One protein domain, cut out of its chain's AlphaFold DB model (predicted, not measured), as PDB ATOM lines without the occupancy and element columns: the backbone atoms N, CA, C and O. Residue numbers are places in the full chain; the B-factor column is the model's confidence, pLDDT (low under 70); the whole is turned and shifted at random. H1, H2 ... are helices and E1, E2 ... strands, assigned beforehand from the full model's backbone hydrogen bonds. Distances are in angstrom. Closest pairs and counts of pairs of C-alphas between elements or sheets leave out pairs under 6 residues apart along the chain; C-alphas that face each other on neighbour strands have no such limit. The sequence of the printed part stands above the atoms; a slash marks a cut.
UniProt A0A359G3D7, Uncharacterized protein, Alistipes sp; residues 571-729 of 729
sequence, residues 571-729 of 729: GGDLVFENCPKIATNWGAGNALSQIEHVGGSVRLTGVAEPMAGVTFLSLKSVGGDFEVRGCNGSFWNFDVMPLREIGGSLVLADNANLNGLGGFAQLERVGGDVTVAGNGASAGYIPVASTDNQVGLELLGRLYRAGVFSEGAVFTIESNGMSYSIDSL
ATOM      1  N   GLY A 571       3.890   7.596 -43.846       96.94
ATOM      2  CA  GLY A 571       2.728   6.764 -43.512       96.94
ATOM      3  C   GLY A 571       3.098   5.443 -42.839       96.94
ATOM      4  O   GLY A 571       2.340   4.965 -41.997       96.94
ATOM      5  N   GLY A 572       4.266   4.886 -43.170       97.75
ATOM      6  CA  GLY A 572       4.808   3.658 -42.584       97.75
ATOM      7  C   GLY A 572       5.980   3.912 -41.637       97.75
ATOM      8  O   GLY A 572       6.017   4.921 -40.927       97.75
ATOM      9  N   ASP A 573       6.933   2.983 -41.617       98.62
ATOM     10  CA  ASP A 573       8.122   3.074 -40.769       98.62
ATOM     11  C   ASP A 573       9.157   4.066 -41.327       98.62
ATOM     12  O   ASP A 573       9.322   4.215 -42.535       98.62
ATOM     13  N   LEU A 574       9.914   4.711 -40.441       98.56
ATOM     14  CA  LEU A 574      11.109   5.484 -40.766       98.56
ATOM     15  C   LEU A 574      12.320   4.804 -40.128       98.56
ATOM     16  O   LEU A 574      12.564   4.943 -38.925       98.56
ATOM     17  N   VAL A 575      13.086   4.069 -40.931       98.69
ATOM     18  CA  VAL A 575      14.146   3.181 -40.436       98.69
ATOM     19  C   VAL A 575      15.492   3.541 -41.043       98.69
ATOM     20  O   VAL A 575      15.662   3.534 -42.261       98.69
ATOM     21  N   PHE A 576      16.474   3.765 -40.173       97.88
ATOM     22  CA  PHE A 576      17.891   3.808 -40.517       97.88
ATOM     23  C   PHE A 576      18.657   2.845 -39.611       97.88
ATOM     24  O   PHE A 576      18.970   3.154 -38.459       97.88
ATOM     25  N   GLU A 577      18.976   1.668 -40.136       97.81
ATOM     26  CA  GLU A 577      19.747   0.641 -39.433       97.81
ATOM     27  C   GLU A 577      21.135   0.525 -40.061       97.81
ATOM     28  O   GLU A 577      21.269   0.405 -41.279       97.81
ATOM     29  N   ASN A 578      22.185   0.587 -39.240       95.38
ATOM     30  CA  ASN A 578      23.580   0.485 -39.685       95.38
ATOM     31  C   ASN A 578      23.932   1.480 -40.807       95.38
ATOM     32  O   ASN A 578      24.681   1.170 -41.735       95.38
ATOM     33  N   CYS A 579      23.405   2.701 -40.702       96.44
ATOM     34  CA  CYS A 579      23.699   3.817 -41.599       96.44
ATOM     35  C   CYS A 579      24.563   4.858 -40.855       96.44
ATOM     36  O   CYS A 579      24.081   5.940 -40.521       96.44
ATOM     37  N   PRO A 580      25.837   4.555 -40.529       96.06
ATOM     38  CA  PRO A 580      26.626   5.315 -39.557       96.06
ATOM     39  C   PRO A 580      26.877   6.776 -39.940       96.06
ATOM     40  O   PRO A 580      27.105   7.590 -39.049       96.06
ATOM     41  N   LYS A 581      26.845   7.106 -41.237       96.12
ATOM     42  CA  LYS A 581      27.200   8.430 -41.761       96.12
ATOM     43  C   LYS A 581      26.022   9.385 -41.929       96.12
ATOM     44  O   LYS A 581      26.255  10.511 -42.359       96.12
ATOM     45  N   ILE A 582      24.782   8.984 -41.635       94.75
ATOM     46  CA  ILE A 582      23.637   9.861 -41.901       94.75
ATOM     47  C   ILE A 582      23.763  11.163 -41.109       94.75
ATOM     48  O   ILE A 582      23.915  11.169 -39.886       94.75
ATOM     49  N   ALA A 583      23.704  12.290 -41.811       91.31
ATOM     50  CA  ALA A 583      23.775  13.588 -41.176       91.31
ATOM     51  C   ALA A 583      22.414  13.946 -40.574       91.31
ATOM     52  O   ALA A 583      21.440  14.203 -41.283       91.31
ATOM     53  N   THR A 584      22.351  13.979 -39.246       87.06
ATOM     54  CA  THR A 584      21.101  14.215 -38.508       87.06
ATOM     55  C   THR A 584      21.022  15.622 -37.899       87.06
ATOM     56  O   THR A 584      19.933  16.177 -37.784       87.06
ATOM     57  N   ASN A 585      22.163  16.247 -37.586       84.31
ATOM     58  CA  ASN A 585      22.251  17.520 -36.861       84.31
ATOM     59  C   ASN A 585      22.656  18.719 -37.751       84.31
ATOM     60  O   ASN A 585      23.613  19.436 -37.464       84.31
ATOM     61  N   TRP A 586      21.950  18.944 -38.863       86.62
ATOM     62  CA  TRP A 586      22.169  20.120 -39.730       86.62
ATOM     63  C   TRP A 586      21.306  21.337 -39.371       86.62
ATOM     64  O   TRP A 586      21.384  22.369 -40.037       86.62
ATOM     65  N   GLY A 587      20.520  21.242 -38.299       84.44
ATOM     66  CA  GLY A 587      19.607  22.298 -37.871       84.44
ATOM     67  C   GLY A 587      18.308  22.339 -38.678       84.44
ATOM     68  O   GLY A 587      18.004  21.440 -39.460       84.44
ATOM     69  N   ALA A 588      17.523  23.394 -38.449       87.75
ATOM     70  CA  ALA A 588      16.196  23.549 -39.036       87.75
ATOM     71  C   ALA A 588      16.233  23.573 -40.574       87.75
ATOM     72  O   ALA A 588      17.046  24.276 -41.175       87.75
ATOM     73  N   GLY A 589      15.312  22.839 -41.202       86.38
ATOM     74  CA  GLY A 589      15.181  22.746 -42.659       86.38
ATOM     75  C   GLY A 589      15.901  21.549 -43.288       86.38
ATOM     76  O   GLY A 589      15.791  21.359 -44.500       86.38
ATOM     77  N   ASN A 590      16.621  20.735 -42.502       91.19
ATOM     78  CA  ASN A 590      17.131  19.437 -42.961       91.19
ATOM     79  C   ASN A 590      16.039  18.357 -42.906       91.19
ATOM     80  O   ASN A 590      15.056  18.517 -42.187       91.19
ATOM     81  N   ALA A 591      16.231  17.245 -43.619       94.12
ATOM     82  CA  ALA A 591      15.197  16.220 -43.789       94.12
ATOM     83  C   ALA A 591      14.494  15.772 -42.500       94.12
ATOM     84  O   ALA A 591      13.290  15.964 -42.365       94.12
ATOM     85  N   LEU A 592      15.239  15.238 -41.529       94.88
ATOM     86  CA  LEU A 592      14.632  14.704 -40.307       94.88
ATOM     87  C   LEU A 592      13.984  15.796 -39.435       94.88
ATOM     88  O   LEU A 592      12.986  15.522 -38.770       94.88
ATOM     89  N   SER A 593      14.464  17.049 -39.487       95.50
ATOM     90  CA  SER A 593      13.859  18.150 -38.720       95.50
ATOM     91  C   SER A 593      12.469  18.552 -39.211       95.50
ATOM     92  O   SER A 593      11.776  19.263 -38.484       95.50
ATOM     93  N   GLN A 594      12.073  18.165 -40.429       96.19
ATOM     94  CA  GLN A 594      10.783  18.534 -41.031       96.19
ATOM     95  C   GLN A 594       9.670  17.519 -40.752       96.19
ATOM     96  O   GLN A 594       8.499  17.853 -40.906       96.19
ATOM     97  N   ILE A 595      10.017  16.300 -40.335       97.25
ATOM     98  CA  ILE A 595       9.047  15.224 -40.132       97.25
ATOM     99  C   ILE A 595       8.232  15.523 -38.873       97.25
ATOM    100  O   ILE A 595       8.779  15.614 -37.776       97.25
ATOM    101  N   GLU A 596       6.922  15.675 -39.040       98.31
ATOM    102  CA  GLU A 596       5.961  15.924 -37.968       98.31
ATOM    103  C   GLU A 596       5.301  14.636 -37.472       98.31
ATOM    104  O   GLU A 596       5.063  14.489 -36.271       98.31
ATOM    105  N   HIS A 597       5.021  13.699 -38.382       98.38
ATOM    106  CA  HIS A 597       4.251  12.491 -38.093       98.38
ATOM    107  C   HIS A 597       4.857  11.260 -38.773       98.38
ATOM    108  O   HIS A 597       5.151  11.290 -39.968       98.38
ATOM    109  N   VAL A 598       4.994  10.164 -38.027       98.75
ATOM    110  CA  VAL A 598       5.335   8.840 -38.569       98.75
ATOM    111  C   VAL A 598       4.225   7.870 -38.176       98.75
ATOM    112  O   VAL A 598       3.932   7.727 -36.991       98.75
ATOM    113  N   GLY A 599       3.560   7.259 -39.157       98.00
ATOM    114  CA  GLY A 599       2.451   6.330 -38.924       98.00
ATOM    115  C   GLY A 599       2.911   4.983 -38.365       98.00
ATOM    116  O   GLY A 599       2.221   4.405 -37.527       98.00
ATOM    117  N   GLY A 600       4.097   4.527 -38.771       98.31
ATOM    118  CA  GLY A 600       4.783   3.364 -38.217       98.31
ATOM    119  C   GLY A 600       5.792   3.730 -37.129       98.31
ATOM    120  O   GLY A 600       5.587   4.656 -36.339       98.31
ATOM    121  N   SER A 601       6.889   2.984 -37.080       98.81
ATOM    122  CA  SER A 601       7.967   3.114 -36.099       98.81
ATOM    123  C   SER A 601       9.081   4.036 -36.590       98.81
ATOM    124  O   SER A 601       9.411   4.062 -37.772       98.81
ATOM    125  N   VAL A 602       9.718   4.755 -35.671       98.75
ATOM    126  CA  VAL A 602      10.977   5.466 -35.920       98.75
ATOM    127  C   VAL A 602      12.109   4.637 -35.338       98.75
ATOM    128  O   VAL A 602      12.142   4.417 -34.130       98.75
ATOM    129  N   ARG A 603      13.066   4.219 -36.172       98.62
ATOM    130  CA  ARG A 603      14.246   3.476 -35.720       98.62
ATOM    131  C   ARG A 603      15.541   4.086 -36.236       98.62
ATOM    132  O   ARG A 603      15.768   4.162 -37.442       98.62
ATOM    133  N   LEU A 604      16.422   4.449 -35.308       97.31
ATOM    134  CA  LEU A 604      17.805   4.835 -35.570       97.31
ATOM    135  C   LEU A 604      18.746   3.869 -34.852       97.31
ATOM    136  O   LEU A 604      18.822   3.873 -33.622       97.31
ATOM    137  N   THR A 605      19.499   3.076 -35.612       97.19
ATOM    138  CA  THR A 605      20.460   2.120 -35.052       97.19
ATOM    139  C   THR A 605      21.849   2.328 -35.640       97.19
ATOM    140  O   THR A 605      22.038   2.269 -36.856       97.19
ATOM    141  N   GLY A 606      22.845   2.531 -34.774       95.06
ATOM    142  CA  GLY A 606      24.256   2.575 -35.170       95.06
ATOM    143  C   GLY A 606      24.692   3.860 -35.884       95.06
ATOM    144  O   GLY A 606      25.667   3.834 -36.634       95.06
ATOM    145  N   VAL A 607      23.994   4.982 -35.676       95.06
ATOM    146  CA  VAL A 607      24.404   6.292 -36.212       95.06
ATOM    147  C   VAL A 607      25.672   6.768 -35.494       95.06
ATOM    148  O   VAL A 607      25.707   6.873 -34.266       95.06
ATOM    149  N   ALA A 608      26.735   7.055 -36.246       94.44
ATOM    150  CA  ALA A 608      28.025   7.482 -35.700       94.44
ATOM    151  C   ALA A 608      28.241   9.004 -35.781       94.44
ATOM    152  O   ALA A 608      29.093   9.540 -35.073       94.44
ATOM    153  N   GLU A 609      27.472   9.706 -36.614       94.38
ATOM    154  CA  GLU A 609      27.509  11.166 -36.726       94.38
ATOM    155  C   GLU A 609      26.795  11.873 -35.553       94.38
ATOM    156  O   GLU A 609      25.918  11.288 -34.912       94.38
ATOM    157  N   PRO A 610      27.147  13.139 -35.239       92.56
ATOM    158  CA  PRO A 610      26.479  13.922 -34.199       92.56
ATOM    159  C   PRO A 610      24.957  13.998 -34.375       92.56
ATOM    160  O   PRO A 610      24.477  14.316 -35.461       92.56
ATOM    161  N   MET A 611      24.220  13.807 -33.277       92.00
ATOM    162  CA  MET A 611      22.761  13.967 -33.183       92.00
ATOM    163  C   MET A 611      22.426  14.997 -32.098       92.00
ATOM    164  O   MET A 611      23.156  15.143 -31.121       92.00
ATOM    165  N   ALA A 612      21.309  15.701 -32.235       89.62
ATOM    166  CA  ALA A 612      20.801  16.611 -31.207       89.62
ATOM    167  C   ALA A 612      19.276  16.690 -31.309       89.62
ATOM    168  O   ALA A 612      18.693  16.143 -32.239       89.62
ATOM    169  N   GLY A 613      18.593  17.399 -30.412       83.38
ATOM    170  CA  GLY A 613      17.133  17.503 -30.518       83.38
ATOM    171  C   GLY A 613      16.616  18.205 -31.773       83.38
ATOM    172  O   GLY A 613      15.494  17.943 -32.194       83.38
ATOM    173  N   VAL A 614      17.457  18.979 -32.470       90.44
ATOM    174  CA  VAL A 614      17.118  19.490 -33.811       90.44
ATOM    175  C   VAL A 614      17.008  18.391 -34.877       90.44
ATOM    176  O   VAL A 614      16.424  18.650 -35.924       90.44
ATOM    177  N   THR A 615      17.514  17.176 -34.621       93.31
ATOM    178  CA  THR A 615      17.345  16.010 -35.503       93.31
ATOM    179  C   THR A 615      15.871  15.746 -35.792       93.31
ATOM    180  O   THR A 615      15.526  15.506 -36.938       93.31
ATOM    181  N   PHE A 616      15.005  15.847 -34.782       95.06
ATOM    182  CA  PHE A 616      13.558  15.641 -34.896       95.06
ATOM    183  C   PHE A 616      12.796  16.884 -34.423       95.06
ATOM    184  O   PHE A 616      11.862  16.806 -33.629       95.06
ATOM    185  N   LEU A 617      13.215  18.061 -34.901       95.56
ATOM    186  CA  LEU A 617      12.722  19.361 -34.424       95.56
ATOM    187  C   LEU A 617      11.198  19.544 -34.532       95.56
ATOM    188  O   LEU A 617      10.630  20.324 -33.772       95.56
ATOM    189  N   SER A 618      10.549  18.854 -35.473       97.00
ATOM    190  CA  SER A 618       9.108  18.990 -35.720       97.00
ATOM    191  C   SER A 618       8.294  17.757 -35.333       97.00
ATOM    192  O   SER A 618       7.069  17.817 -35.420       97.00
ATOM    193  N   LEU A 619       8.933  16.669 -34.882       98.00
ATOM    194  CA  LEU A 619       8.277  15.376 -34.676       98.00
ATOM    195  C   LEU A 619       7.313  15.431 -33.488       98.00
ATOM    196  O   LEU A 619       7.731  15.623 -32.348       98.00
ATOM    197  N   LYS A 620       6.020  15.247 -33.760       98.50
ATOM    198  CA  LYS A 620       4.920  15.326 -32.787       98.50
ATOM    199  C   LYS A 620       4.384  13.952 -32.402       98.50
ATOM    200  O   LYS A 620       4.024  13.769 -31.239       98.50
ATOM    201  N   SER A 621       4.332  13.004 -33.338       98.69
ATOM    202  CA  SER A 621       3.773  11.669 -33.087       98.69
ATOM    203  C   SER A 621       4.466  10.558 -33.874       98.69
ATOM    204  O   SER A 621       4.804  10.733 -35.048       98.69
ATOM    205  N   VAL A 622       4.572   9.392 -33.241       98.88
ATOM    206  CA  VAL A 622       4.988   8.116 -33.834       98.88
ATOM    207  C   VAL A 622       3.912   7.074 -33.531       98.88
ATOM    208  O   VAL A 622       3.541   6.901 -32.374       98.88
ATOM    209  N   GLY A 623       3.368   6.411 -34.550       98.25
ATOM    210  CA  GLY A 623       2.291   5.431 -34.374       98.25
ATOM    211  C   GLY A 623       2.774   4.074 -33.854       98.25
ATOM    212  O   GLY A 623       2.044   3.414 -33.119       98.25
ATOM    213  N   GLY A 624       4.006   3.686 -34.185       98.44
ATOM    214  CA  GLY A 624       4.686   2.485 -33.696       98.44
ATOM    215  C   GLY A 624       5.711   2.784 -32.601       98.44
ATOM    216  O   GLY A 624       5.491   3.637 -31.737       98.44
ATOM    217  N   ASP A 625       6.838   2.074 -32.639       98.81
ATOM    218  CA  ASP A 625       7.920   2.212 -31.663       98.81
ATOM    219  C   ASP A 625       8.801   3.436 -31.966       98.81
ATOM    220  O   ASP A 625       9.064   3.759 -33.125       98.81
ATOM    221  N   PHE A 626       9.310   4.098 -30.925       98.75
ATOM    222  CA  PHE A 626      10.410   5.057 -31.045       98.75
ATOM    223  C   PHE A 626      11.683   4.417 -30.495       98.75
ATOM    224  O   PHE A 626      11.836   4.256 -29.282       98.75
ATOM    225  N   GLU A 627      12.607   4.067 -31.384       98.69
ATOM    226  CA  GLU A 627      13.800   3.296 -31.063       98.69
ATOM    227  C   GLU A 627      15.083   4.005 -31.507       98.69
ATOM    228  O   GLU A 627      15.299   4.291 -32.683       98.69
ATOM    229  N   VAL A 628      15.976   4.253 -30.550       98.00
ATOM    230  CA  VAL A 628      17.314   4.796 -30.792       98.00
ATOM    231  C   VAL A 628      18.327   3.915 -30.080       98.00
ATOM    232  O   VAL A 628      18.383   3.881 -28.843       98.00
ATOM    233  N   ARG A 629      19.126   3.185 -30.861       97.81
ATOM    234  CA  ARG A 629      20.107   2.227 -30.349       97.81
ATOM    235  C   ARG A 629      21.509   2.450 -30.885       97.81
ATOM    236  O   ARG A 629      21.698   2.663 -32.080       97.81
ATOM    237  N   GLY A 630      22.521   2.339 -30.027       96.06
ATOM    238  CA  GLY A 630      23.920   2.342 -30.470       96.06
ATOM    239  C   GLY A 630      24.342   3.602 -31.236       96.06
ATOM    240  O   GLY A 630      25.311   3.560 -31.995       96.06
ATOM    241  N   CYS A 631      23.607   4.707 -31.092       95.38
ATOM    242  CA  CYS A 631      23.882   5.964 -31.765       95.38
ATOM    243  C   CYS A 631      24.917   6.738 -30.944       95.38
ATOM    244  O   CYS A 631      24.621   7.308 -29.893       95.38
ATOM    245  N   ASN A 632      26.166   6.690 -31.400       89.19
ATOM    246  CA  ASN A 632      27.347   6.997 -30.590       89.19
ATOM    247  C   ASN A 632      28.138   8.214 -31.079       89.19
ATOM    248  O   ASN A 632      29.234   8.476 -30.575       89.19
ATOM    249  N   GLY A 633      27.582   8.992 -32.012       87.56
ATOM    250  CA  GLY A 633      28.084  10.333 -32.307       87.56
ATOM    251  C   GLY A 633      27.970  11.274 -31.102       87.56
ATOM    252  O   GLY A 633      27.568  10.876 -30.006       87.56
ATOM    253  N   SER A 634      28.326  12.551 -31.279       89.38
ATOM    254  CA  SER A 634      28.095  13.578 -30.249       89.38
ATOM    255  C   SER A 634      26.588  13.803 -30.064       89.38
ATOM    256  O   SER A 634      26.024  14.694 -30.690       89.38
ATOM    257  N   PHE A 635      25.956  12.956 -29.250       90.81
ATOM    258  CA  PHE A 635      24.515  12.841 -29.043       90.81
ATOM    259  C   PHE A 635      24.202  12.832 -27.548       90.81
ATOM    260  O   PHE A 635      24.293  11.793 -26.904       90.81
ATOM    261  N   TRP A 636      23.877  13.996 -26.983       92.06
ATOM    262  CA  TRP A 636      23.660  14.130 -25.535       92.06
ATOM    263  C   TRP A 636      22.195  14.012 -25.122       92.06
ATOM    264  O   TRP A 636      21.912  13.496 -24.043       92.06
ATOM    265  N   ASN A 637      21.271  14.487 -25.960       92.38
ATOM    266  CA  ASN A 637      19.835  14.506 -25.697       92.38
ATOM    267  C   ASN A 637      19.039  14.836 -26.976       92.38
ATOM    268  O   ASN A 637      19.610  15.144 -28.027       92.38
ATOM    269  N   PHE A 638      17.710  14.818 -26.848       93.50
ATOM    270  CA  PHE A 638      16.763  15.323 -27.847       93.50
ATOM    271  C   PHE A 638      16.102  16.656 -27.431       93.50
ATOM    272  O   PHE A 638      14.945  16.896 -27.767       93.50
ATOM    273  N   ASP A 639      16.784  17.525 -26.679       91.12
ATOM    274  CA  ASP A 639      16.208  18.795 -26.204       91.12
ATOM    275  C   ASP A 639      15.583  19.589 -27.352       91.12
ATOM    276  O   ASP A 639      16.195  19.721 -28.401       91.12
ATOM    277  N   VAL A 640      14.395  20.157 -27.134       91.69
ATOM    278  CA  VAL A 640      13.551  20.855 -28.128       91.69
ATOM    279  C   VAL A 640      12.719  19.978 -29.073       91.69
ATOM    280  O   VAL A 640      11.898  20.532 -29.799       91.69
ATOM    281  N   MET A 641      12.845  18.647 -29.027       95.56
ATOM    282  CA  MET A 641      11.930  17.747 -29.743       95.56
ATOM    283  C   MET A 641      10.499  17.855 -29.166       95.56
ATOM    284  O   MET A 641      10.326  17.692 -27.955       95.56
ATOM    285  N   PRO A 642       9.462  18.125 -29.984       97.00
ATOM    286  CA  PRO A 642       8.096  18.358 -29.513       97.00
ATOM    287  C   PRO A 642       7.238  17.078 -29.476       97.00
ATOM    288  O   PRO A 642       6.019  17.156 -29.653       97.00
ATOM    289  N   LEU A 643       7.854  15.908 -29.268       98.38
ATOM    290  CA  LEU A 643       7.186  14.607 -29.344       98.38
ATOM    291  C   LEU A 643       6.178  14.446 -28.198       98.38
ATOM    292  O   LEU A 643       6.533  14.570 -27.025       98.38
ATOM    293  N   ARG A 644       4.924  14.152 -28.550       98.56
ATOM    294  CA  ARG A 644       3.807  13.975 -27.607       98.56
ATOM    295  C   ARG A 644       3.318  12.540 -27.530       98.56
ATOM    296  O   ARG A 644       2.818  12.127 -26.490       98.56
ATOM    297  N   GLU A 645       3.459  11.779 -28.604       98.69
ATOM    298  CA  GLU A 645       2.801  10.485 -28.720       98.69
ATOM    299  C   GLU A 645       3.705   9.427 -29.344       98.69
ATOM    300  O   GLU A 645       4.303   9.650 -30.396       98.69
ATOM    301  N   ILE A 646       3.759   8.267 -28.688       98.88
ATOM    302  CA  ILE A 646       4.341   7.024 -29.191       98.88
ATOM    303  C   ILE A 646       3.258   5.947 -29.049       98.88
ATOM    304  O   ILE A 646       2.807   5.656 -27.942       98.88
ATOM    305  N   GLY A 647       2.780   5.377 -30.151       98.31
ATOM    306  CA  GLY A 647       1.747   4.339 -30.100       98.31
ATOM    307  C   GLY A 647       2.282   2.980 -29.640       98.31
ATOM    308  O   GLY A 647       1.530   2.215 -29.041       98.31
ATOM    309  N   GLY A 648       3.573   2.715 -29.848       98.38
ATOM    310  CA  GLY A 648       4.302   1.550 -29.352       98.38
ATOM    311  C   GLY A 648       5.240   1.875 -28.185       98.38
ATOM    312  O   GLY A 648       4.924   2.670 -27.296       98.38
ATOM    313  N   SER A 649       6.397   1.223 -28.180       98.75
ATOM    314  CA  SER A 649       7.407   1.262 -27.124       98.75
ATOM    315  C   SER A 649       8.396   2.415 -27.303       98.75
ATOM    316  O   SER A 649       8.750   2.793 -28.421       98.75
ATOM    317  N   LEU A 650       8.901   2.944 -26.188       98.75
ATOM    318  CA  LEU A 650      10.032   3.872 -26.168       98.75
ATOM    319  C   LEU A 650      11.310   3.107 -25.824       98.75
ATOM    320  O   LEU A 650      11.453   2.575 -24.722       98.75
ATOM    321  N   VAL A 651      12.272   3.102 -26.741       98.81
ATOM    322  CA  VAL A 651      13.534   2.378 -26.595       98.81
ATOM    323  C   VAL A 651      14.714   3.313 -26.834       98.81
ATOM    324  O   VAL A 651      14.983   3.745 -27.950       98.81
ATOM    325  N   LEU A 652      15.474   3.574 -25.777       98.19
ATOM    326  CA  LEU A 652      16.754   4.269 -25.805       98.19
ATOM    327  C   LEU A 652      17.794   3.318 -25.223       98.19
ATOM    328  O   LEU A 652      17.839   3.129 -24.004       98.19
ATOM    329  N   ALA A 653      18.612   2.696 -26.067       97.44
ATOM    330  CA  ALA A 653      19.576   1.710 -25.593       97.44
ATOM    331  C   ALA A 653      20.981   1.887 -26.164       97.44
ATOM    332  O   ALA A 653      21.158   2.203 -27.334       97.44
ATOM    333  N   ASP A 654      21.995   1.634 -25.343       96.00
ATOM    334  CA  ASP A 654      23.391   1.527 -25.789       96.00
ATOM    335  C   ASP A 654      23.937   2.790 -26.490       96.00
ATOM    336  O   ASP A 654      24.859   2.718 -27.302       96.00
ATOM    337  N   ASN A 655      23.378   3.968 -26.183       96.56
ATOM    338  CA  ASN A 655      23.835   5.251 -26.718       96.56
ATOM    339  C   ASN A 655      24.850   5.874 -25.748       96.56
ATOM    340  O   ASN A 655      24.496   6.520 -24.758       96.56
ATOM    341  N   ALA A 656      26.137   5.690 -26.023       94.50
ATOM    342  CA  ALA A 656      27.245   5.983 -25.116       94.50
ATOM    343  C   ALA A 656      27.321   7.451 -24.667       94.50
ATOM    344  O   ALA A 656      27.799   7.718 -23.565       94.50
ATOM    345  N   ASN A 657      26.847   8.397 -25.484       94.69
ATOM    346  CA  ASN A 657      26.866   9.827 -25.160       94.69
ATOM    347  C   ASN A 657      25.522  10.371 -24.645       94.69
ATOM    348  O   ASN A 657      25.511  11.471 -24.092       94.69
ATOM    349  N   LEU A 658      24.422   9.617 -24.770       95.44
ATOM    350  CA  LEU A 658      23.085  10.068 -24.375       95.44
ATOM    351  C   LEU A 658      22.999  10.167 -22.848       95.44
ATOM    352  O   LEU A 658      22.975   9.153 -22.155       95.44
ATOM    353  N   ASN A 659      22.962  11.386 -22.318       94.25
ATOM    354  CA  ASN A 659      23.021  11.660 -20.880       94.25
ATOM    355  C   ASN A 659      21.848  12.518 -20.366       94.25
ATOM    356  O   ASN A 659      21.857  12.937 -19.209       94.25
ATOM    357  N   GLY A 660      20.820  12.750 -21.188       95.50
ATOM    358  CA  GLY A 660      19.599  13.441 -20.777       95.50
ATOM    359  C   GLY A 660      18.363  13.067 -21.600       95.50
ATOM    360  O   GLY A 660      18.455  12.712 -22.773       95.50
ATOM    361  N   LEU A 661      17.187  13.181 -20.974       96.81
ATOM    362  CA  LEU A 661      15.881  12.798 -21.531       96.81
ATOM    363  C   LEU A 661      14.998  13.996 -21.941       96.81
ATOM    364  O   LEU A 661      13.788  13.847 -22.095       96.81
ATOM    365  N   GLY A 662      15.563  15.198 -22.099       93.31
ATOM    366  CA  GLY A 662      14.774  16.437 -22.183       93.31
ATOM    367  C   GLY A 662      13.792  16.511 -23.357       93.31
ATOM    368  O   GLY A 662      12.709  17.074 -23.203       93.31
ATOM    369  N   GLY A 663      14.097  15.853 -24.479       93.06
ATOM    370  CA  GLY A 663      13.202  15.748 -25.641       93.06
ATOM    371  C   GLY A 663      11.913  14.953 -25.427       93.06
ATOM    372  O   GLY A 663      11.031  14.989 -26.275       93.06
ATOM    373  N   PHE A 664      11.781  14.249 -24.302       97.25
ATOM    374  CA  PHE A 664      10.600  13.445 -23.970       97.25
ATOM    375  C   PHE A 664       9.709  14.113 -22.915       97.25
ATOM    376  O   PHE A 664       8.735  13.529 -22.451       97.25
ATOM    377  N   ALA A 665      10.024  15.351 -22.515       95.44
ATOM    378  CA  ALA A 665       9.299  16.052 -21.457       95.44
ATOM    379  C   ALA A 665       7.845  16.407 -21.817       95.44
ATOM    380  O   ALA A 665       7.062  16.701 -20.915       95.44
ATOM    381  N   GLN A 666       7.499  16.401 -23.110       97.25
ATOM    382  CA  GLN A 666       6.153  16.696 -23.613       97.25
ATOM    383  C   GLN A 666       5.329  15.446 -23.941       97.25
ATOM    384  O   GLN A 666       4.235  15.594 -24.478       97.25
ATOM    385  N   LEU A 667       5.819  14.240 -23.626       98.44
ATOM    386  CA  LEU A 667       5.057  13.018 -23.870       98.44
ATOM    387  C   LEU A 667       3.739  13.024 -23.089       98.44
ATOM    388  O   LEU A 667       3.702  13.247 -21.879       98.44
ATOM    389  N   GLU A 668       2.668  12.735 -23.808       98.44
ATOM    390  CA  GLU A 668       1.297  12.595 -23.323       98.44
ATOM    391  C   GLU A 668       0.838  11.136 -23.392       98.44
ATOM    392  O   GLU A 668       0.009  10.725 -22.583       98.44
ATOM    393  N   ARG A 669       1.395  10.339 -24.321       98.44
ATOM    394  CA  ARG A 669       1.049   8.923 -24.497       98.44
ATOM    395  C   ARG A 669       2.232   8.074 -24.963       98.44
ATOM    396  O   ARG A 669       2.910   8.440 -25.922       98.44
ATOM    397  N   VAL A 670       2.416   6.916 -24.331       98.62
ATOM    398  CA  VAL A 670       3.282   5.812 -24.778       98.62
ATOM    399  C   VAL A 670       2.500   4.506 -24.641       98.62
ATOM    400  O   VAL A 670       2.094   4.141 -23.537       98.62
ATOM    401  N   GLY A 671       2.232   3.830 -25.757       98.00
ATOM    402  CA  GLY A 671       1.351   2.658 -25.783       98.00
ATOM    403  C   GLY A 671       2.012   1.334 -25.390       98.00
ATOM    404  O   GLY A 671       1.300   0.408 -24.999       98.00
ATOM    405  N   GLY A 672       3.340   1.240 -25.457       97.00
ATOM    406  CA  GLY A 672       4.115   0.030 -25.171       97.00
ATOM    407  C   GLY A 672       5.097   0.170 -24.006       97.00
ATOM    408  O   GLY A 672       4.922   0.990 -23.103       97.00
ATOM    409  N   ASP A 673       6.143  -0.651 -24.049       98.56
ATOM    410  CA  ASP A 673       7.153  -0.750 -22.996       98.56
ATOM    411  C   ASP A 673       8.151   0.414 -23.039       98.56
ATOM    412  O   ASP A 673       8.318   1.103 -24.049       98.56
ATOM    413  N   VAL A 674       8.865   0.619 -21.931       98.62
ATOM    414  CA  VAL A 674       9.910   1.642 -21.828       98.62
ATOM    415  C   VAL A 674      11.242   0.990 -21.499       98.62
ATOM    416  O   VAL A 674      11.433   0.425 -20.423       98.62
ATOM    417  N   THR A 675      12.203   1.127 -22.408       98.69
ATOM    418  CA  THR A 675      13.590   0.705 -22.210       98.69
ATOM    419  C   THR A 675      14.510   1.915 -22.273       98.69
ATOM    420  O   THR A 675      14.652   2.538 -23.320       98.69
ATOM    421  N   VAL A 676      15.174   2.229 -21.163       98.12
ATOM    422  CA  VAL A 676      16.245   3.226 -21.078       98.12
ATOM    423  C   VAL A 676      17.434   2.558 -20.399       98.12
ATOM    424  O   VAL A 676      17.519   2.556 -19.176       98.12
ATOM    425  N   ALA A 677      18.335   1.959 -21.175       97.00
ATOM    426  CA  ALA A 677      19.439   1.154 -20.643       97.00
ATOM    427  C   ALA A 677      20.745   1.368 -21.422       97.00
ATOM    428  O   ALA A 677      20.727   1.733 -22.590       97.00
ATOM    429  N   GLY A 678      21.902   1.181 -20.783       94.94
ATOM    430  CA  GLY A 678      23.199   1.286 -21.473       94.94
ATOM    431  C   GLY A 678      23.552   2.682 -22.024       94.94
ATOM    432  O   GLY A 678      24.429   2.799 -22.878       94.94
ATOM    433  N   ASN A 679      22.900   3.753 -21.555       96.12
ATOM    434  CA  ASN A 679      23.110   5.113 -22.066       96.12
ATOM    435  C   ASN A 679      24.121   5.924 -21.232       96.12
ATOM    436  O   ASN A 679      24.248   5.752 -20.017       96.12
ATOM    437  N   GLY A 680      24.827   6.849 -21.887       93.25
ATOM    438  CA  GLY A 680      25.649   7.873 -21.234       93.25
ATOM    439  C   GLY A 680      26.970   7.373 -20.640       93.25
ATOM    440  O   GLY A 680      27.626   8.119 -19.913       93.25
ATOM    441  N   ALA A 681      27.392   6.142 -20.946       87.75
ATOM    442  CA  ALA A 681      28.632   5.542 -20.440       87.75
ATOM    443  C   ALA A 681      29.893   6.408 -20.674       87.75
ATOM    444  O   ALA A 681      30.804   6.403 -19.847       87.75
ATOM    445  N   SER A 682      29.925   7.191 -21.757       87.75
ATOM    446  CA  SER A 682      31.023   8.100 -22.122       87.75
ATOM    447  C   SER A 682      30.793   9.556 -21.693       87.75
ATOM    448  O   SER A 682      31.717  10.364 -21.763       87.75
ATOM    449  N   ALA A 683      29.582   9.903 -21.242       84.56
ATOM    450  CA  ALA A 683      29.147  11.281 -20.990       84.56
ATOM    451  C   ALA A 683      28.522  11.489 -19.596       84.56
ATOM    452  O   ALA A 683      27.769  12.443 -19.385       84.56
ATOM    453  N   GLY A 684      28.859  10.617 -18.640       85.31
ATOM    454  CA  GLY A 684      28.493  10.779 -17.231       85.31
ATOM    455  C   GLY A 684      27.095  10.290 -16.856       85.31
ATOM    456  O   GLY A 684      26.560  10.822 -15.892       85.31
ATOM    457  N   TYR A 685      26.564   9.288 -17.578       91.06
ATOM    458  CA  TYR A 685      25.268   8.608 -17.387       91.06
ATOM    459  C   TYR A 685      24.043   9.546 -17.382       91.06
ATOM    460  O   TYR A 685      24.168  10.766 -17.411       91.06
ATOM    461  N   ILE A 686      22.828   8.987 -17.393       95.88
ATOM    462  CA  ILE A 686      21.601   9.781 -17.207       95.88
ATOM    463  C   ILE A 686      21.377   9.933 -15.694       95.88
ATOM    464  O   ILE A 686      21.146   8.919 -15.027       95.88
ATOM    465  N   PRO A 687      21.470  11.135 -15.101       95.44
ATOM    466  CA  PRO A 687      21.315  11.287 -13.657       95.44
ATOM    467  C   PRO A 687      19.891  10.924 -13.213       95.44
ATOM    468  O   PRO A 687      18.946  11.011 -13.993       95.44
ATOM    469  N   VAL A 688      19.715  10.521 -11.951       95.50
ATOM    470  CA  VAL A 688      18.372  10.235 -11.409       95.50
ATOM    471  C   VAL A 688      17.550  11.522 -11.326       95.50
ATOM    472  O   VAL A 688      16.487  11.605 -11.931       95.50
ATOM    473  N   ALA A 689      18.068  12.534 -10.626       95.19
ATOM    474  CA  ALA A 689      17.453  13.855 -10.537       95.19
ATOM    475  C   ALA A 689      17.913  14.748 -11.694       95.19
ATOM    476  O   ALA A 689      19.064  14.662 -12.131       95.19
ATOM    477  N   SER A 690      17.034  15.635 -12.158       95.56
ATOM    478  CA  SER A 690      17.412  16.618 -13.175       95.56
ATOM    479  C   SER A 690      18.381  17.654 -12.596       95.56
ATOM    480  O   SER A 690      18.274  18.053 -11.436       95.56
ATOM    481  N   THR A 691      19.319  18.113 -13.419       91.75
ATOM    482  CA  THR A 691      20.195  19.260 -13.140       91.75
ATOM    483  C   THR A 691      19.883  20.396 -14.113       91.75
ATOM    484  O   THR A 691      19.109  20.210 -15.051       91.75
ATOM    485  N   ASP A 692      20.522  21.553 -13.939       84.31
ATOM    486  CA  ASP A 692      20.337  22.712 -14.827       84.31
ATOM    487  C   ASP A 692      20.617  22.403 -16.313       84.31
ATOM    488  O   ASP A 692      20.087  23.088 -17.182       84.31
ATOM    489  N   ASN A 693      21.420  21.368 -16.610       82.75
ATOM    490  CA  ASN A 693      21.856  21.032 -17.971       82.75
ATOM    491  C   ASN A 693      21.511  19.596 -18.412       82.75
ATOM    492  O   ASN A 693      21.885  19.195 -19.512       82.75
ATOM    493  N   GLN A 694      20.866  18.791 -17.561       91.56
ATOM    494  CA  GLN A 694      20.551  17.388 -17.854       91.56
ATOM    495  C   GLN A 694      19.194  17.018 -17.264       91.56
ATOM    496  O   GLN A 694      19.005  17.065 -16.049       91.56
ATOM    497  N   VAL A 695      18.261  16.593 -18.112       96.12
ATOM    498  CA  VAL A 695      16.975  16.049 -17.660       96.12
ATOM    499  C   VAL A 695      17.153  14.576 -17.301       96.12
ATOM    500  O   VAL A 695      17.510  13.770 -18.162       96.12
ATOM    501  N   GLY A 696      16.932  14.246 -16.029       96.75
ATOM    502  CA  GLY A 696      17.221  12.933 -15.455       96.75
ATOM    503  C   GLY A 696      16.087  11.908 -15.571       96.75
ATOM    504  O   GLY A 696      15.022  12.181 -16.130       96.75
ATOM    505  N   LEU A 697      16.307  10.723 -14.992       97.75
ATOM    506  CA  LEU A 697      15.346   9.611 -14.952       97.75
ATOM    507  C   LEU A 697      14.044   9.952 -14.206       97.75
ATOM    508  O   LEU A 697      13.009   9.363 -14.512       97.75
ATOM    509  N   GLU A 698      14.053  10.924 -13.288       97.12
ATOM    510  CA  GLU A 698      12.850  11.428 -12.600       97.12
ATOM    511  C   GLU A 698      11.751  11.905 -13.569       97.12
ATOM    512  O   GLU A 698      10.571  11.946 -13.209       97.12
ATOM    513  N   LEU A 699      12.112  12.261 -14.814       97.94
ATOM    514  CA  LEU A 699      11.138  12.565 -15.858       97.94
ATOM    515  C   LEU A 699      10.231  11.356 -16.110       97.94
ATOM    516  O   LEU A 699       9.017  11.528 -16.176       97.94
ATOM    517  N   LEU A 700      10.792  10.147 -16.191       98.31
ATOM    518  CA  LEU A 700      10.017   8.923 -16.397       98.31
ATOM    519  C   LEU A 700       9.051   8.693 -15.229       98.31
ATOM    520  O   LEU A 700       7.867   8.468 -15.459       98.31
ATOM    521  N   GLY A 701       9.509   8.859 -13.983       97.56
ATOM    522  CA  GLY A 701       8.643   8.762 -12.800       97.56
ATOM    523  C   GLY A 701       7.510   9.797 -12.805       97.56
ATOM    524  O   GLY A 701       6.366   9.497 -12.452       97.56
ATOM    525  N   ARG A 702       7.787  11.026 -13.263       97.88
ATOM    526  CA  ARG A 702       6.778  12.087 -13.421       97.88
ATOM    527  C   ARG A 702       5.731  11.734 -14.478       97.88
ATOM    528  O   ARG A 702       4.546  11.897 -14.203       97.88
ATOM    529  N   LEU A 703       6.157  11.258 -15.647       98.25
ATOM    530  CA  LEU A 703       5.266  10.838 -16.734       98.25
ATOM    531  C   LEU A 703       4.414   9.629 -16.317       98.25
ATOM    532  O   LEU A 703       3.213   9.602 -16.571       98.25
ATOM    533  N   TYR A 704       5.001   8.683 -15.580       98.00
ATOM    534  CA  TYR A 704       4.294   7.526 -15.032       98.00
ATOM    535  C   TYR A 704       3.181   7.938 -14.067       98.00
ATOM    536  O   TYR A 704       2.032   7.540 -14.244       98.00
ATOM    537  N   ARG A 705       3.468   8.840 -13.118       97.31
ATOM    538  CA  ARG A 705       2.445   9.408 -12.220       97.31
ATOM    539  C   ARG A 705       1.376  10.226 -12.948       97.31
ATOM    540  O   ARG A 705       0.270  10.361 -12.430       97.31
ATOM    541  N   ALA A 706       1.704  10.786 -14.111       97.62
ATOM    542  CA  ALA A 706       0.768  11.517 -14.958       97.62
ATOM    543  C   ALA A 706      -0.093  10.603 -15.854       97.62
ATOM    544  O   ALA A 706      -0.974  11.112 -16.541       97.62
ATOM    545  N   GLY A 707       0.123   9.280 -15.835       97.38
ATOM    546  CA  GLY A 707      -0.657   8.317 -16.621       97.38
ATOM    547  C   GLY A 707      -0.294   8.276 -18.107       97.38
ATOM    548  O   GLY A 707      -1.137   7.927 -18.924       97.38
ATOM    549  N   VAL A 708       0.938   8.659 -18.461       98.50
ATOM    550  CA  VAL A 708       1.408   8.726 -19.858       98.50
ATOM    551  C   VAL A 708       1.652   7.339 -20.469       98.50
ATOM    552  O   VAL A 708       1.461   7.161 -21.669       98.50
ATOM    553  N   PHE A 709       2.078   6.357 -19.670       98.19
ATOM    554  CA  PHE A 709       2.374   4.994 -20.134       98.19
ATOM    555  C   PHE A 709       1.138   4.089 -20.049       98.19
ATOM    556  O   PHE A 709       0.305   4.262 -19.155       98.19
ATOM    557  N   SER A 710       1.026   3.117 -20.957       95.44
ATOM    558  CA  SER A 710      -0.077   2.152 -20.981       95.44
ATOM    559  C   SER A 710      -0.145   1.275 -19.724       95.44
ATOM    560  O   SER A 710       0.848   1.028 -19.031       95.44
ATOM    561  N   GLU A 711      -1.350   0.794 -19.409       93.69
ATOM    562  CA  GLU A 711      -1.554  -0.120 -18.285       93.69
ATOM    563  C   GLU A 711      -0.837  -1.452 -18.550       93.69
ATOM    564  O   GLU A 711      -1.073  -2.106 -19.563       93.69
ATOM    565  N   GLY A 712       0.038  -1.855 -17.626       92.62
ATOM    566  CA  GLY A 712       0.834  -3.076 -17.756       92.62
ATOM    567  C   GLY A 712       2.169  -2.912 -18.490       92.62
ATOM    568  O   GLY A 712       2.863  -3.915 -18.643       92.62
ATOM    569  N   ALA A 713       2.550  -1.690 -18.888       96.38
ATOM    570  CA  ALA A 713       3.854  -1.417 -19.493       96.38
ATOM    571  C   ALA A 713       5.016  -1.908 -18.610       96.38
ATOM    572  O   ALA A 713       5.043  -1.688 -17.392       96.38
ATOM    573  N   VAL A 714       6.001  -2.557 -19.233       97.94
ATOM    574  CA  VAL A 714       7.227  -3.024 -18.583       97.94
ATOM    575  C   VAL A 714       8.313  -1.957 -18.703       97.94
ATOM    576  O   VAL A 714       8.570  -1.406 -19.773       97.94
ATOM    577  N   PHE A 715       8.988  -1.683 -17.583       98.25
ATOM    578  CA  PHE A 715      10.045  -0.679 -17.497       98.25
ATOM    579  C   PHE A 715      11.405  -1.343 -17.280       98.25
ATOM    580  O   PHE A 715      11.644  -1.964 -16.244       98.25
ATOM    581  N   THR A 716      12.313  -1.157 -18.233       98.44
ATOM    582  CA  THR A 716      13.727  -1.533 -18.118       98.44
ATOM    583  C   THR A 716      14.559  -0.258 -18.064       98.44
ATOM    584  O   THR A 716      14.854   0.339 -19.097       98.44
ATOM    585  N   ILE A 717      14.897   0.195 -16.855       98.31
ATOM    586  CA  ILE A 717      15.589   1.472 -16.634       98.31
ATOM    587  C   ILE A 717      16.924   1.210 -15.947       98.31
ATOM    588  O   ILE A 717      16.962   0.742 -14.810       98.31
ATOM    589  N   GLU A 718      18.020   1.556 -16.614       96.38
ATOM    590  CA  GLU A 718      19.375   1.417 -16.097       96.38
ATOM    591  C   GLU A 718      20.188   2.689 -16.306       96.38
ATOM    592  O   GLU A 718      20.189   3.299 -17.376       96.38
ATOM    593  N   SER A 719      20.934   3.077 -15.276       94.62
ATOM    594  CA  SER A 719      21.886   4.178 -15.355       94.62
ATOM    595  C   SER A 719      23.030   3.980 -14.367       94.62
ATOM    596  O   SER A 719      22.825   3.521 -13.243       94.62
ATOM    597  N   ASN A 720      24.250   4.317 -14.792       91.31
ATOM    598  CA  ASN A 720      25.476   4.148 -14.004       91.31
ATOM    599  C   ASN A 720      25.671   2.713 -13.455       91.31
ATOM    600  O   ASN A 720      26.101   2.523 -12.319       91.31
ATOM    601  N   GLY A 721      25.297   1.696 -14.243       88.31
ATOM    602  CA  GLY A 721      25.390   0.284 -13.849       88.31
ATOM    603  C   GLY A 721      24.381  -0.166 -12.785       88.31
ATOM    604  O   GLY A 721      24.537  -1.251 -12.231       88.31
ATOM    605  N   MET A 722      23.368   0.652 -12.486       94.12
ATOM    606  CA  MET A 722      22.296   0.349 -11.537       94.12
ATOM    607  C   MET A 722      20.952   0.285 -12.261       94.12
ATOM    608  O   MET A 722      20.674   1.137 -13.105       94.12
ATOM    609  N   SER A 723      20.107  -0.678 -11.894       96.44
ATOM    610  CA  SER A 723      18.722  -0.764 -12.370       96.44
ATOM    611  C   SER A 723      17.777  -0.015 -11.423       96.44
ATOM    612  O   SER A 723      17.932  -0.076 -10.200       96.44
ATOM    613  N   TYR A 724      16.780   0.665 -11.983       96.88
ATOM    614  CA  TYR A 724      15.795   1.460 -11.250       96.88
ATOM    615  C   TYR A 724      14.384   0.930 -11.502       96.88
ATOM    616  O   TYR A 724      14.013   0.625 -12.633       96.88
ATOM    617  N   SER A 725      13.580   0.856 -10.440       95.56
ATOM    618  CA  SER A 725      12.139   0.623 -10.566       95.56
ATOM    619  C   SER A 725      11.434   1.948 -10.855       95.56
ATOM    620  O   SER A 725      11.764   2.959 -10.231       95.56
ATOM    621  N   ILE A 726      10.442   1.947 -11.750       96.75
ATOM    622  CA  ILE A 726       9.670   3.151 -12.090       96.75
ATOM    623  C   ILE A 726       8.992   3.787 -10.863       96.75
ATOM    624  O   ILE A 726       8.944   5.009 -10.760       96.75
ATOM    625  N   ASP A 727       8.567   2.980  -9.884       91.94
ATOM    626  CA  ASP A 727       7.938   3.462  -8.645       91.94
ATOM    627  C   ASP A 727       8.927   4.185  -7.711       91.94
ATOM    628  O   ASP A 727       8.516   4.920  -6.812       91.94
ATOM    629  N   SER A 728      10.234   3.966  -7.903       91.25
ATOM    630  CA  SER A 728      11.303   4.576  -7.101       91.25
ATOM    631  C   SER A 728      11.843   5.898  -7.664       91.25
ATOM    632  O   SER A 728      12.681   6.519  -7.007       91.25
ATOM    633  N   LEU A 729      11.382   6.311  -8.854       93.31
ATOM    634  CA  LEU A 729      11.855   7.483  -9.610       93.31
ATOM    635  C   LEU A 729      10.974   8.732  -9.475       93.31
ATOM    636  O   LEU A 729       9.740   8.632  -9.271       93.31
TER     637      LEU A 729
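What this domain is: This is residues 571 to 729 of the 729 residues of an uncharacterized protein of Alistipes sp (UniProt A0A359G3D7). With little regular structure, the chain winds in stacked turns, strands E1 to E7 in order making one wall, with H1, H2 and H3 across from it. Of 159 printed residues, 44 are in three named helices and seven named strands; class and sheet are mixed. The whole is compact, radius of gyration of the C-alphas 14.2 A, spans 39 by 32 by 27 A.

Where its parts are: Find C-alpha 574 at (11.109, 5.484, -40.766), where E1 runs to 577. Then come H1, 591 to 594; E2, 602 to 605; H2, 613 to 616; E3, 626 to 629; E4, 650 to 653; E5, 674 to 677; H3, 698 to 705; E6, 715 to 719; E7, 722 to 724, ending at (15.795, 1.460, -11.250).

How they stand to each other: Neighbours E1 and E2 are parallel, with N 603 and O 574 2.9 A apart. E6 and E7 form an antiparallel hairpin, with N 724 and O 717 2.8 A apart. H1 and H2 touch; their closest C-alphas, Ser 593 and Phe 616, are 4.6 A apart.

The domain as a whole: The link E3 to E4 is long; no printed residue is under 70 in pLDDT.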